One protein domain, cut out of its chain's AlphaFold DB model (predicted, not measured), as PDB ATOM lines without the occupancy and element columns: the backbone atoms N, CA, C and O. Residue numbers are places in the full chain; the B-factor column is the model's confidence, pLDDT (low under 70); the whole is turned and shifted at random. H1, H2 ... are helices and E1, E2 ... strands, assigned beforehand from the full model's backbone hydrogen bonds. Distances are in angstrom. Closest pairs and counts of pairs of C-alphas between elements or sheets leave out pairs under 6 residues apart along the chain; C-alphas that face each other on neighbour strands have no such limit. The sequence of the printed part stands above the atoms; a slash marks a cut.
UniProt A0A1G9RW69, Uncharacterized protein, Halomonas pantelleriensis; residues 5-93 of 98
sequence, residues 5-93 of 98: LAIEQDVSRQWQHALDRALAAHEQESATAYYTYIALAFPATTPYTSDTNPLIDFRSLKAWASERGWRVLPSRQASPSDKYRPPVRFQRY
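AT A GLANCE: This is residues 5 to 93 of the 98 residues of an uncharacterized protein of Halomonas pantelleriensis (UniProt A0A1G9RW69). A small three-stranded sheet has helix H3 packed along one face, over strand E2, while the long helix H1 meets the sheet only with residues 19 to 23 near its end and runs away from it toward residue 5. The short helix H2 sits near the middle of the domain, packed on H1, and the two long links, residues 42 to 57 and 75 to 87, loop far out from the middle. The printed part has 89 residues, with three named helices and three named strands in the order H1 E1 H2 H3 E2 E3; the sheet runs E1 E3 E2, antiparallel, and the class is mixed, helices and strands. The whole is compact, with a radius of gyration of the C-alphas of 13.0 A, and flat in outline, spanning 37 by 35 by 18 A.

HOW THE PARTS SIT: Look first at E3, residues 88 to 92, the inner strand. E2, residues 70 to 74, is its antiparallel neighbour at 148 degrees, and the two form a hairpin; N 71 and O 91 are 2.7 A apart, within hydrogen-bond range. E1, residues 30 to 33, is its other antiparallel neighbour, at 154 degrees, with N 31 and O 90 2.8 A apart. H3, residues 58 to 67, is on one face of the sheet, two layers in all, at a height over the sheet of 8.4 A; it lies over E2 and runs along the strands, at 9 degrees to E2 on the local plane. Their closest C-alphas, of Lys 62 and Val 72, are 5.9 A apart. H2, residues 35 to 41, only just is on the sheet and only grazes it, with residues 35 to 38. E1, H2, H3 and E2 make a split strand-helix-strand unit, two strands running the same way with E3 between them, and its crossover is right-handed. H1, residues 5 to 24, only grazes the sheet, and with residues 11 to 19 alone it touches H2, opposite ways at a steep tilt of 63 degrees; the closest C-alphas, of Ser 12 and Ala 41, are 4.5 A apart. H3 is near H1 and near H2, with 6 pairs of C-alphas within 10 A each. In H1, H2 and H3 every O i to N i+4 pair is within hydrogen-bond range.

IN THESE COORDINATES: Find C-alpha 88 at (30.279, 22.322, 16.037); from there E3 runs 13.3 A to C-alpha 92. E2 covers 13.0 A and E1 10.3 A. H3 runs 14.3 A and H2 9.9 A. H1 begins at C-alpha 5, (38.164, -1.646, 15.965), and runs 28.5 A to C-alpha 24, (36.902, 22.648, 30.761).

THE WHOLE: The two C-alphas farthest apart, of Glu 27 and Thr 49, are 38.3 A apart. The printed part has no cut. The links H2 to H3 and E2 to E3 are long. Mean pLDDT of the printed part is 76.5; look for values under 70 at residues 5 to 9, 45 to 54 and 74 to 85.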
ATOM      1  N   LEU A   5      39.088  -2.278  15.015       55.44
ATOM      2  CA  LEU A   5      38.164  -1.646  15.965       55.44
ATOM      3  C   LEU A   5      38.796  -1.219  17.302       55.44
ATOM      4  O   LEU A   5      38.360  -0.235  17.889       55.44
ATOM      5  N   ALA A   6      39.802  -1.941  17.810       55.56
ATOM      6  CA  ALA A   6      40.377  -1.650  19.128       55.56
ATOM      7  C   ALA A   6      41.254  -0.387  19.119       55.56
ATOM      8  O   ALA A   6      41.222   0.398  20.064       55.56
ATOM      9  N   ILE A   7      41.999  -0.170  18.030       59.78
ATOM     10  CA  ILE A   7      42.882   0.992  17.865       59.78
ATOM     11  C   ILE A   7      42.041   2.253  17.629       59.78
ATOM     12  O   ILE A   7      42.290   3.294  18.231       59.78
ATOM     13  N   GLU A   8      40.996   2.149  16.806       60.69
ATOM     14  CA  GLU A   8      40.098   3.270  16.507       60.69
ATOM     15  C   GLU A   8      39.295   3.720  17.740       60.69
ATOM     16  O   GLU A   8      39.081   4.920  17.943       60.69
ATOM     17  N   GLN A   9      38.901   2.784  18.611       65.56
ATOM     18  CA  GLN A   9      38.226   3.103  19.875       65.56
ATOM     19  C   GLN A   9      39.145   3.800  20.883       65.56
ATOM     20  O   GLN A   9      38.700   4.724  21.569       65.56
ATOM     21  N   ASP A  10      40.408   3.380  20.973       75.69
ATOM     22  CA  ASP A  10      41.387   4.002  21.867       75.69
ATOM     23  C   ASP A  10      41.680   5.450  21.447       75.69
ATOM     24  O   ASP A  10      41.579   6.377  22.255       75.69
ATOM     25  N   VAL A  11      41.896   5.668  20.147       81.75
ATOM     26  CA  VAL A  11      42.075   7.005  19.566       81.75
ATOM     27  C   VAL A  11      40.841   7.876  19.816       81.75
ATOM     28  O   VAL A  11      40.979   9.013  20.270       81.75
ATOM     29  N   SER A  12      39.632   7.343  19.610       83.69
ATOM     30  CA  SER A  12      38.385   8.087  19.851       83.69
ATOM     31  C   SER A  12      38.275   8.576  21.298       83.69
ATOM     32  O   SER A  12      37.958   9.742  21.538       83.69
ATOM     33  N   ARG A  13      38.603   7.724  22.279       86.00
ATOM     34  CA  ARG A  13      38.601   8.113  23.702       86.00
ATOM     35  C   ARG A  13      39.637   9.185  24.010       86.00
ATOM     36  O   ARG A  13      39.326  10.133  24.729       86.00
ATOM     37  N   GLN A  14      40.846   9.081  23.458       88.94
ATOM     38  CA  GLN A  14      41.876  10.108  23.636       88.94
ATOM     39  C   GLN A  14      41.401  11.477  23.125       88.94
ATOM     40  O   GLN A  14      41.567  12.488  23.815       88.94
ATOM     41  N   TRP A  15      40.737  11.510  21.966       88.38
ATOM     42  CA  TRP A  15      40.145  12.734  21.422       88.38
ATOM     43  C   TRP A  15      38.984  13.263  22.267       88.38
ATOM     44  O   TRP A  15      38.898  14.474  22.472       88.38
ATOM     45  N   GLN A  16      38.137  12.393  22.825       89.69
ATOM     46  CA  GLN A  16      37.095  12.806  23.774       89.69
ATOM     47  C   GLN A  16      37.695  13.451  25.030       89.69
ATOM     48  O   GLN A  16      37.223  14.501  25.457       89.69
ATOM     49  N   HIS A  17      38.764  12.884  25.594       89.62
ATOM     50  CA  HIS A  17      39.459  13.473  26.744       89.62
ATOM     51  C   HIS A  17      40.160  14.794  26.405       89.62
ATOM     52  O   HIS A  17      40.193  15.711  27.226       89.62
ATOM     53  N   ALA A  18      40.733  14.921  25.206       89.06
ATOM     54  CA  ALA A  18      41.308  16.182  24.746       89.06
ATOM     55  C   ALA A  18      40.231  17.267  24.591       89.06
ATOM     56  O   ALA A  18      40.435  18.393  25.045       89.06
ATOM     57  N   LEU A  19      39.074  16.913  24.019       88.81
ATOM     58  CA  LEU A  19      37.925  17.808  23.891       88.81
ATOM     59  C   LEU A  19      37.378  18.223  25.261       88.81
ATOM     60  O   LEU A  19      37.118  19.404  25.472       88.81
ATOM     61  N   ASP A  20      37.254  17.279  26.195       89.38
ATOM     62  CA  ASP A  20      36.826  17.538  27.573       89.38
ATOM     63  C   ASP A  20      37.719  18.580  28.250       89.38
ATOM     64  O   ASP A  20      37.239  19.604  28.730       89.38
ATOM     65  N   ARG A  21      39.042  18.368  28.207       88.31
ATOM     66  CA  ARG A  21      40.021  19.302  28.780       88.31
ATOM     67  C   ARG A  21      39.974  20.669  28.108       88.31
ATOM     68  O   ARG A  21      40.049  21.679  28.802       88.31
ATOM     69  N   ALA A  22      39.834  20.709  26.784       87.56
ATOM     70  CA  ALA A  22      39.738  21.959  26.039       87.56
ATOM     71  C   ALA A  22      38.478  22.750  26.418       87.56
ATOM     72  O   ALA A  22      38.566  23.955  26.627       87.56
ATOM     73  N   LEU A  23      37.326  22.084  26.556       85.94
ATOM     74  CA  LEU A  23      36.082  22.718  26.998       85.94
ATOM     75  C   LEU A  23      36.143  23.134  28.473       85.94
ATOM     76  O   LEU A  23      35.668  24.210  28.818       85.94
ATOM     77  N   ALA A  24      36.744  22.325  29.344       84.38
ATOM     78  CA  ALA A  24      36.902  22.648  30.761       84.38
ATOM     79  C   ALA A  24      37.816  23.865  30.988       84.38
ATOM     80  O   ALA A  24      37.503  24.708  31.825       84.38
ATOM     81  N   ALA A  25      38.901  23.976  30.215       84.81
ATOM     82  CA  ALA A  25      39.786  25.141  30.214       84.81
ATOM     83  C   ALA A  25      39.155  26.373  29.544       84.81
ATOM     84  O   ALA A  25      39.670  27.482  29.676       84.81
ATOM     85  N   HIS A  26      38.054  26.199  28.808       81.81
ATOM     86  CA  HIS A  26      37.370  27.304  28.166       81.81
ATOM     87  C   HIS A  26      36.464  28.012  29.177       81.81
ATOM     88  O   HIS A  26      35.409  27.515  29.571       81.81
ATOM     89  N   GLU A  27      36.874  29.209  29.580       73.81
ATOM     90  CA  GLU A  27      36.148  30.029  30.560       73.81
ATOM     91  C   GLU A  27      34.914  30.735  29.970       73.81
ATOM     92  O   GLU A  27      34.143  31.361  30.692       73.81
ATOM     93  N   GLN A  28      34.712  30.642  28.651       77.19
ATOM     94  CA  GLN A  28      33.613  31.304  27.956       77.19
ATOM     95  C   GLN A  28      32.348  30.444  27.934       77.19
ATOM     96  O   GLN A  28      32.386  29.214  27.906       77.19
ATOM     97  N   GLU A  29      31.199  31.113  27.861       81.19
ATOM     98  CA  GLU A  29      29.884  30.470  27.768       81.19
ATOM     99  C   GLU A  29      29.665  29.741  26.433       81.19
ATOM    100  O   GLU A  29      28.736  28.943  26.306       81.19
ATOM    101  N   SER A  30      30.518  29.989  25.433       83.25
ATOM    102  CA  SER A  30      30.470  29.329  24.132       83.25
ATOM    103  C   SER A  30      31.858  28.962  23.620       83.25
ATOM    104  O   SER A  30      32.767  29.783  23.678       83.25
ATOM    105  N   ALA A  31      31.973  27.777  23.028       85.88
ATOM    106  CA  ALA A  31      33.165  27.260  22.372       85.88
ATOM    107  C   ALA A  31      32.816  26.762  20.963       85.88
ATOM    108  O   ALA A  31      31.688  26.342  20.699       85.88
ATOM    109  N   THR A  32      33.773  26.777  20.037       85.50
ATOM    110  CA  THR A  32      33.588  26.216  18.690       85.50
ATOM    111  C   THR A  32      34.703  25.225  18.394       85.50
ATOM    112  O   THR A  32      35.873  25.550  18.568       85.50
ATOM    113  N   ALA A  33      34.347  24.027  17.934       84.44
ATOM    114  CA  ALA A  33      35.296  22.998  17.533       84.44
ATOM    115  C   ALA A  33      35.135  22.657  16.050       84.44
ATOM    116  O   ALA A  33      34.021  22.600  15.519       84.44
ATOM    117  N   TYR A  34      36.255  22.386  15.382       83.00
ATOM    118  CA  TYR A  34      36.231  21.941  13.995       83.00
ATOM    119  C   TYR A  34      35.615  20.552  13.880       83.00
ATOM    120  O   TYR A  34      35.929  19.644  14.652       83.00
ATOM    121  N   TYR A  35      34.789  20.384  12.852       80.00
ATOM    122  CA  TYR A  35      34.079  19.144  12.568       80.00
ATOM    123  C   TYR A  35      35.008  17.921  12.508       80.00
ATOM    124  O   TYR A  35      34.668  16.865  13.029       80.00
ATOM    125  N   THR A  36      36.209  18.073  11.941       81.31
ATOM    126  CA  THR A  36      37.207  16.997  11.839       81.31
ATOM    127  C   THR A  36      37.630  16.450  13.205       81.31
ATOM    128  O   THR A  36      37.691  15.239  13.369       81.31
ATOM    129  N   TYR A  37      37.868  17.306  14.205       83.62
ATOM    130  CA  TYR A  37      38.244  16.841  15.548       83.62
ATOM    131  C   TYR A  37      37.085  16.136  16.249       83.62
ATOM    132  O   TYR A  37      37.280  15.139  16.940       83.62
ATOM    133  N   ILE A  38      35.864  16.617  16.021       85.94
ATOM    134  CA  ILE A  38      34.664  15.964  16.539       85.94
ATOM    135  C   ILE A  38      34.448  14.603  15.868       85.94
ATOM    136  O   ILE A  38      34.067  13.662  16.554       85.94
ATOM    137  N   ALA A  39      34.752  14.464  14.575       84.31
ATOM    138  CA  ALA A  39      34.694  13.189  13.852       84.31
ATOM    139  C   ALA A  39      35.701  12.164  14.374       84.31
ATOM    140  O   ALA A  39      35.399  10.977  14.385       84.31
ATOM    141  N   LEU A  40      36.860  12.614  14.859       84.50
ATOM    142  CA  LEU A  40      37.823  11.737  15.528       84.50
ATOM    143  C   LEU A  40      37.346  11.312  16.924       84.50
ATOM    144  O   LEU A  40      37.601  10.185  17.328       84.50
ATOM    145  N   ALA A  41      36.652  12.186  17.660       87.75
ATOM    146  CA  ALA A  41      36.144  11.885  19.002       87.75
ATOM    147  C   ALA A  41      34.858  11.037  18.990       87.75
ATOM    148  O   ALA A  41      34.666  10.175  19.848       87.75
ATOM    149  N   PHE A  42      33.967  11.289  18.035       87.38
ATOM    150  CA  PHE A  42      32.658  10.651  17.903       87.38
ATOM    151  C   PHE A  42      32.450  10.176  16.465       87.38
ATOM    152  O   PHE A  42      31.581  10.718  15.774       87.38
ATOM    153  N   PRO A  43      33.237   9.201  15.984       83.50
ATOM    154  CA  PRO A  43      33.081   8.694  14.630       83.50
ATOM    155  C   PRO A  43      31.696   8.067  14.448       83.50
ATOM    156  O   PRO A  43      31.186   7.375  15.333       83.50
ATOM    157  N   ALA A  44      31.076   8.300  13.293       78.44
ATOM    158  CA  ALA A  44      29.853   7.599  12.924       78.44
ATOM    159  C   ALA A  44      30.122   6.087  12.805       78.44
ATOM    160  O   ALA A  44      31.092   5.658  12.185       78.44
ATOM    161  N   THR A  45      29.242   5.272  13.385       69.38
ATOM    162  CA  THR A  45      29.335   3.801  13.355       69.38
ATOM    163  C   THR A  45      28.881   3.197  12.027       69.38
ATOM    164  O   THR A  45      29.160   2.034  11.744       69.38
ATOM    165  N   THR A  46      28.182   3.975  11.200       61.31
ATOM    166  CA  THR A  46      27.732   3.561   9.872       61.31
ATOM    167  C   THR A  46      28.729   4.002   8.803       61.31
ATOM    168  O   THR A  46      29.134   5.168   8.816       61.31
ATOM    169  N   PRO A  47      29.086   3.126   7.843       56.72
ATOM    170  CA  PRO A  47      29.971   3.499   6.748       56.72
ATOM    171  C   PRO A  47      29.411   4.699   5.976       56.72
ATOM    172  O   PRO A  47      28.205   4.805   5.748       56.72
ATOM    173  N   TYR A  48      30.299   5.614   5.591       54.88
ATOM    174  CA  TYR A  48      29.952   6.822   4.847       54.88
ATOM    175  C   TYR A  48      29.431   6.447   3.454       54.88
ATOM    176  O   TYR A  48      30.202   6.128   2.555       54.88
ATOM    177  N   THR A  49      28.109   6.439   3.289       53.03
ATOM    178  CA  THR A  49      27.448   6.027   2.038       53.03
ATOM    179  C   THR A  49      26.945   7.189   1.179       53.03
ATOM    180  O   THR A  49      26.445   6.938   0.086       53.03
ATOM    181  N   SER A  50      27.052   8.453   1.615       47.41
ATOM    182  CA  SER A  50      26.611   9.626   0.835       47.41
ATOM    183  C   SER A  50      27.122  10.956   1.399       47.41
ATOM    184  O   SER A  50      27.357  11.062   2.601       47.41
ATOM    185  N   ASP A  51      27.145  11.998   0.554       53.31
ATOM    186  CA  ASP A  51      27.390  13.420   0.891       53.31
ATOM    187  C   ASP A  51      26.420  14.025   1.926       53.31
ATOM    188  O   ASP A  51      26.559  15.175   2.339       53.31
ATOM    189  N   THR A  52      25.414  13.255   2.338       51.72
ATOM    190  CA  THR A  52      24.388  13.622   3.321       51.72
ATOM    191  C   THR A  52      24.605  12.975   4.689       51.72
ATOM    192  O   THR A  52      23.936  13.368   5.644       51.72
ATOM    193  N   ASN A  53      25.523  12.006   4.809       54.03
ATOM    194  CA  ASN A  53      25.752  11.297   6.066       54.03
ATOM    195  C   ASN A  53      26.839  11.992   6.896       54.03
ATOM    196  O   ASN A  53      27.990  12.078   6.460       54.03
ATOM    197  N   PRO A  54      26.517  12.485   8.105       63.50
ATOM    198  CA  PRO A  54      27.518  13.106   8.948       63.50
ATOM    199  C   PRO A  54      28.544  12.056   9.394       63.50
ATOM    200  O   PRO A  54      28.191  11.046   9.987       63.50
ATOM    201  N   LEU A  55      29.832  12.330   9.155       72.94
ATOM    202  CA  LEU A  55      30.973  11.590   9.727       72.94
ATOM    203  C   LEU A  55      30.958  11.482  11.269       72.94
ATOM    204  O   LEU A  55      31.795  10.772  11.821       72.94
ATOM    205  N   ILE A  56      30.059  12.194  11.957       79.81
ATOM    206  CA  ILE A  56      29.957  12.205  13.416       79.81
ATOM    207  C   ILE A  56      28.669  11.550  13.908       79.81
ATOM    208  O   ILE A  56      27.579  11.809  13.388       79.81
ATOM    209  N   ASP A  57      28.772  10.790  14.995       84.31
ATOM    210  CA  ASP A  57      27.608  10.386  15.778       84.31
ATOM    211  C   ASP A  57      27.122  11.563  16.641       84.31
ATOM    212  O   ASP A  57      27.488  11.739  17.809       84.31
ATOM    213  N   PHE A  58      26.256  12.392  16.051       79.12
ATOM    214  CA  PHE A  58      25.642  13.532  16.732       79.12
ATOM    215  C   PHE A  58      24.838  13.142  17.980       79.12
ATOM    216  O   PHE A  58      24.658  13.988  18.861       79.12
ATOM    217  N   ARG A  59      24.313  11.911  18.067       83.19
ATOM    218  CA  ARG A  59      23.531  11.469  19.228       83.19
ATOM    219  C   ARG A  59      24.457  11.254  20.417       83.19
ATOM    220  O   ARG A  59      24.199  11.815  21.483       83.19
ATOM    221  N   SER A  60      25.544  10.517  20.208       87.12
ATOM    222  CA  SER A  60      26.566  10.276  21.230       87.12
ATOM    223  C   SER A  60      27.247  11.575  21.667       87.12
ATOM    224  O   SER A  60      27.371  11.831  22.864       87.12
ATOM    225  N   LEU A  61      27.575  12.458  20.718       88.06
ATOM    226  CA  LEU A  61      28.138  13.780  21.007       88.06
ATOM    227  C   LEU A  61      27.212  14.640  21.884       88.06
ATOM    228  O   LEU A  61      27.668  15.270  22.837       88.06
ATOM    229  N   LYS A  62      25.908  14.683  21.574       87.50
ATOM    230  CA  LYS A  62      24.927  15.445  22.364       87.50
ATOM    231  C   LYS A  62      24.788  14.901  23.781       87.50
ATOM    232  O   LYS A  62      24.731  15.702  24.708       87.50
ATOM    233  N   ALA A  63      24.731  13.579  23.943       89.25
ATOM    234  CA  ALA A  63      24.651  12.950  25.259       89.25
ATOM    235  C   ALA A  63      25.894  13.278  26.099       89.25
ATOM    236  O   ALA A  63      25.771  13.844  27.183       89.25
ATOM    237  N   TRP A  64      27.083  13.050  25.534       90.81
ATOM    238  CA  TRP A  64      28.365  13.329  26.181       90.81
ATOM    239  C   TRP A  64      28.515  14.792  26.614       90.81
ATOM    240  O   TRP A  64      28.964  15.073  27.727       90.81
ATOM    241  N   ALA A  65      28.133  15.727  25.739       88.88
ATOM    242  CA  ALA A  65      28.196  17.154  26.026       88.88
ATOM    243  C   ALA A  65      27.187  17.539  27.113       88.88
ATOM    244  O   ALA A  65      27.521  18.301  28.020       88.88
ATOM    245  N   SER A  66      25.976  16.974  27.057       87.94
ATOM    246  CA  SER A  66      24.920  17.284  28.017       87.94
ATOM    247  C   SER A  66      25.277  16.853  29.435       87.94
ATOM    248  O   SER A  66      25.022  17.607  30.371       87.94
ATOM    249  N   GLU A  67      25.913  15.692  29.596       88.06
ATOM    250  CA  GLU A  67      26.435  15.213  30.888       88.06
ATOM    251  C   GLU A  67      27.476  16.161  31.500       88.06
ATOM    252  O   GLU A  67      27.664  16.185  32.712       88.06
ATOM    253  N   ARG A  68      28.140  16.971  30.668       86.25
ATOM    254  CA  ARG A  68      29.200  17.915  31.059       86.25
ATOM    255  C   ARG A  68      28.720  19.356  31.164       86.25
ATOM    256  O   ARG A  68      29.535  20.271  31.255       86.25
ATOM    257  N   GLY A  69      27.410  19.578  31.108       88.50
ATOM    258  CA  GLY A  69      26.844  20.919  31.181       88.50
ATOM    259  C   GLY A  69      26.928  21.704  29.867       88.50
ATOM    260  O   GLY A  69      26.771  22.923  29.884       88.50
ATOM    261  N   TRP A  70      27.149  21.040  28.729       89.62
ATOM    262  CA  TRP A  70      27.231  21.677  27.414       89.62
ATOM    263  C   TRP A  70      26.051  21.308  26.511       89.62
ATOM    264  O   TRP A  70      25.633  20.158  26.393       89.62
ATOM    265  N   ARG A  71      25.564  22.303  25.779       87.75
ATOM    266  CA  ARG A  71      24.602  22.185  24.692       87.75
ATOM    267  C   ARG A  71      25.327  22.234  23.354       87.75
ATOM    268  O   ARG A  71      26.042  23.189  23.063       87.75
ATOM    269  N   VAL A  72      25.085  21.236  22.509       86.62
ATOM    270  CA  VAL A  72      25.644  21.174  21.151       86.62
ATOM    271  C   VAL A  72      24.683  21.821  20.164       86.62
ATOM    272  O   VAL A  72      23.526  21.407  20.041       86.62
ATOM    273  N   LEU A  73      25.173  22.818  19.434       78.69
ATOM    274  CA  LEU A  73      24.450  23.514  18.380       78.69
ATOM    275  C   LEU A  73      25.176  23.311  17.042       78.69
ATOM    276  O   LEU A  73      26.394  23.506  16.969       78.69
ATOM    277  N   PRO A  74      24.461  22.956  15.960       66.19
ATOM    278  CA  PRO A  74      25.045  23.032  14.627       66.19
ATOM    279  C   PRO A  74      25.405  24.497  14.342       66.19
ATOM    280  O   PRO A  74      24.587  25.391  14.590       66.19
ATOM    281  N   SER A  75      26.622  24.770  13.858       62.97
ATOM    282  CA  SER A  75      26.977  26.141  13.490       62.97
ATOM    283  C   SER A  75      26.077  26.604  12.347       62.97
ATOM    284  O   SER A  75      26.161  26.103  11.231       62.97
ATOM    285  N   ARG A  76      25.205  27.583  12.622       53.75
ATOM    286  CA  ARG A  76      24.417  28.275  11.588       53.75
ATOM    287  C   ARG A  76      25.290  29.142  10.671       53.75
ATOM    288  O   ARG A  76      24.821  29.567   9.625       53.75
ATOM    289  N   GLN A  77      26.543  29.395  11.056       49.31
ATOM    290  CA  GLN A  77      27.547  30.092  10.253       49.31
ATOM    291  C   GLN A  77      28.433  29.067   9.538       49.31
ATOM    292  O   GLN A  77      29.640  29.012   9.755       49.31
ATOM    293  N   ALA A  78      27.827  28.199   8.728       52.47
ATOM    294  CA  ALA A  78      28.597  27.465   7.740       52.47
ATOM    295  C   ALA A  78      28.928  28.464   6.630       52.47
ATOM    296  O   ALA A  78      28.044  28.863   5.867       52.47
ATOM    297  N   SER A  79      30.180  28.912   6.564       54.56
ATOM    298  CA  SER A  79      30.668  29.563   5.351       54.56
ATOM    299  C   SER A  79      30.408  28.628   4.162       54.56
ATOM    300  O   SER A  79      30.366  27.409   4.342       54.56
ATOM    301  N   PRO A  80      30.245  29.139   2.930       57.53
ATOM    302  CA  PRO A  80      30.012  28.285   1.765       57.53
ATOM    303  C   PRO A  80      31.098  27.205   1.573       57.53
ATOM    304  O   PRO A  80      30.816  26.149   1.012       57.53
ATOM    305  N   SER A  81      32.312  27.440   2.088       58.16
ATOM    306  CA  SER A  81      33.424  26.481   2.168       58.16
ATOM    307  C   SER A  81      33.205  25.331   3.162       58.16
ATOM    308  O   SER A  81      33.713  24.235   2.949       58.16
ATOM    309  N   ASP A  82      32.421  25.548   4.217       57.88
ATOM    310  CA  ASP A  82      32.137  24.588   5.293       57.88
ATOM    311  C   ASP A  82      30.820  23.831   5.076       57.88
ATOM    312  O   ASP A  82      30.342  23.128   5.969       57.88
ATOM    313  N   LYS A  83      30.234  23.948   3.876       59.53
ATOM    314  CA  LYS A  83      28.935  23.370   3.492       59.53
ATOM    315  C   LYS A  83      28.788  21.888   3.857       59.53
ATOM    316  O   LYS A  83      27.688  21.453   4.182       59.53
ATOM    317  N   TYR A  84      29.883  21.132   3.824       60.88
ATOM    318  CA  TYR A  84      29.887  19.688   4.078       60.88
ATOM    319  C   TYR A  84      30.431  19.298   5.460       60.88
ATOM    320  O   TYR A  84      30.324  18.140   5.853       60.88
ATOM    321  N   ARG A  85      31.046  20.233   6.194       68.81
ATOM    322  CA  ARG A  85      31.699  19.977   7.492       68.81
ATOM    323  C   ARG A  85      31.566  21.193   8.415       68.81
ATOM    324  O   ARG A  85      32.581  21.765   8.814       68.81
ATOM    325  N   PRO A  86      30.333  21.617   8.744       71.94
ATOM    326  CA  PRO A  86      30.133  22.808   9.550       71.94
ATOM    327  C   PRO A  86      30.757  22.611  10.937       71.94
ATOM    328  O   PRO A  86      30.602  21.536  11.527       71.94
ATOM    329  N   PRO A  87      31.442  23.625  11.491       78.31
ATOM    330  CA  PRO A  87      31.981  23.524  12.835       78.31
ATOM    331  C   PRO A  87      30.862  23.285  13.855       78.31
ATOM    332  O   PRO A  87      29.703  23.671  13.667       78.31
ATOM    333  N   VAL A  88      31.213  22.633  14.957       83.81
ATOM    334  CA  VAL A  88      30.279  22.322  16.037       83.81
ATOM    335  C   VAL A  88      30.433  23.371  17.124       83.81
ATOM    336  O   VAL A  88      31.537  23.603  17.618       83.81
ATOM    337  N   ARG A  89      29.326  24.013  17.506       86.00
ATOM    338  CA  ARG A  89      29.314  24.983  18.602       86.00
ATOM    339  C   ARG A  89      28.850  24.299  19.877       86.00
ATOM    340  O   ARG A  89      27.850  23.583  19.879       86.00
ATOM    341  N   PHE A  90      29.568  24.554  20.956       87.19
ATOM    342  CA  PHE A  90      29.210  24.176  22.309       87.19
ATOM    343  C   PHE A  90      28.819  25.441  23.051       87.19
ATOM    344  O   PHE A  90      29.492  26.463  22.945       87.19
ATOM    345  N   GLN A  91      27.732  25.383  23.795       87.94
ATOM    346  CA  GLN A  91      27.291  26.467  24.655       87.94
ATOM    347  C   GLN A  91      27.057  25.884  26.038       87.94
ATOM    348  O   GLN A  91      26.373  24.868  26.140       87.94
ATOM    349  N   ARG A  92      27.615  26.468  27.097       86.00
ATOM    350  CA  ARG A  92      27.291  26.019  28.455       86.00
ATOM    351  C   ARG A  92      25.793  26.177  28.675       86.00
ATOM    352  O   ARG A  92      25.199  27.176  28.262       86.00
ATOM    353  N   TYR A  93      25.169  25.194  29.314       81.88
ATOM    354  CA  TYR A  93      23.886  25.465  29.939       81.88
ATOM    355  C   TYR A  93      24.142  26.586  30.937       81.88
ATOM    356  O   TYR A  93      25.040  26.469  31.769       81.88
TER     357      TYR A  93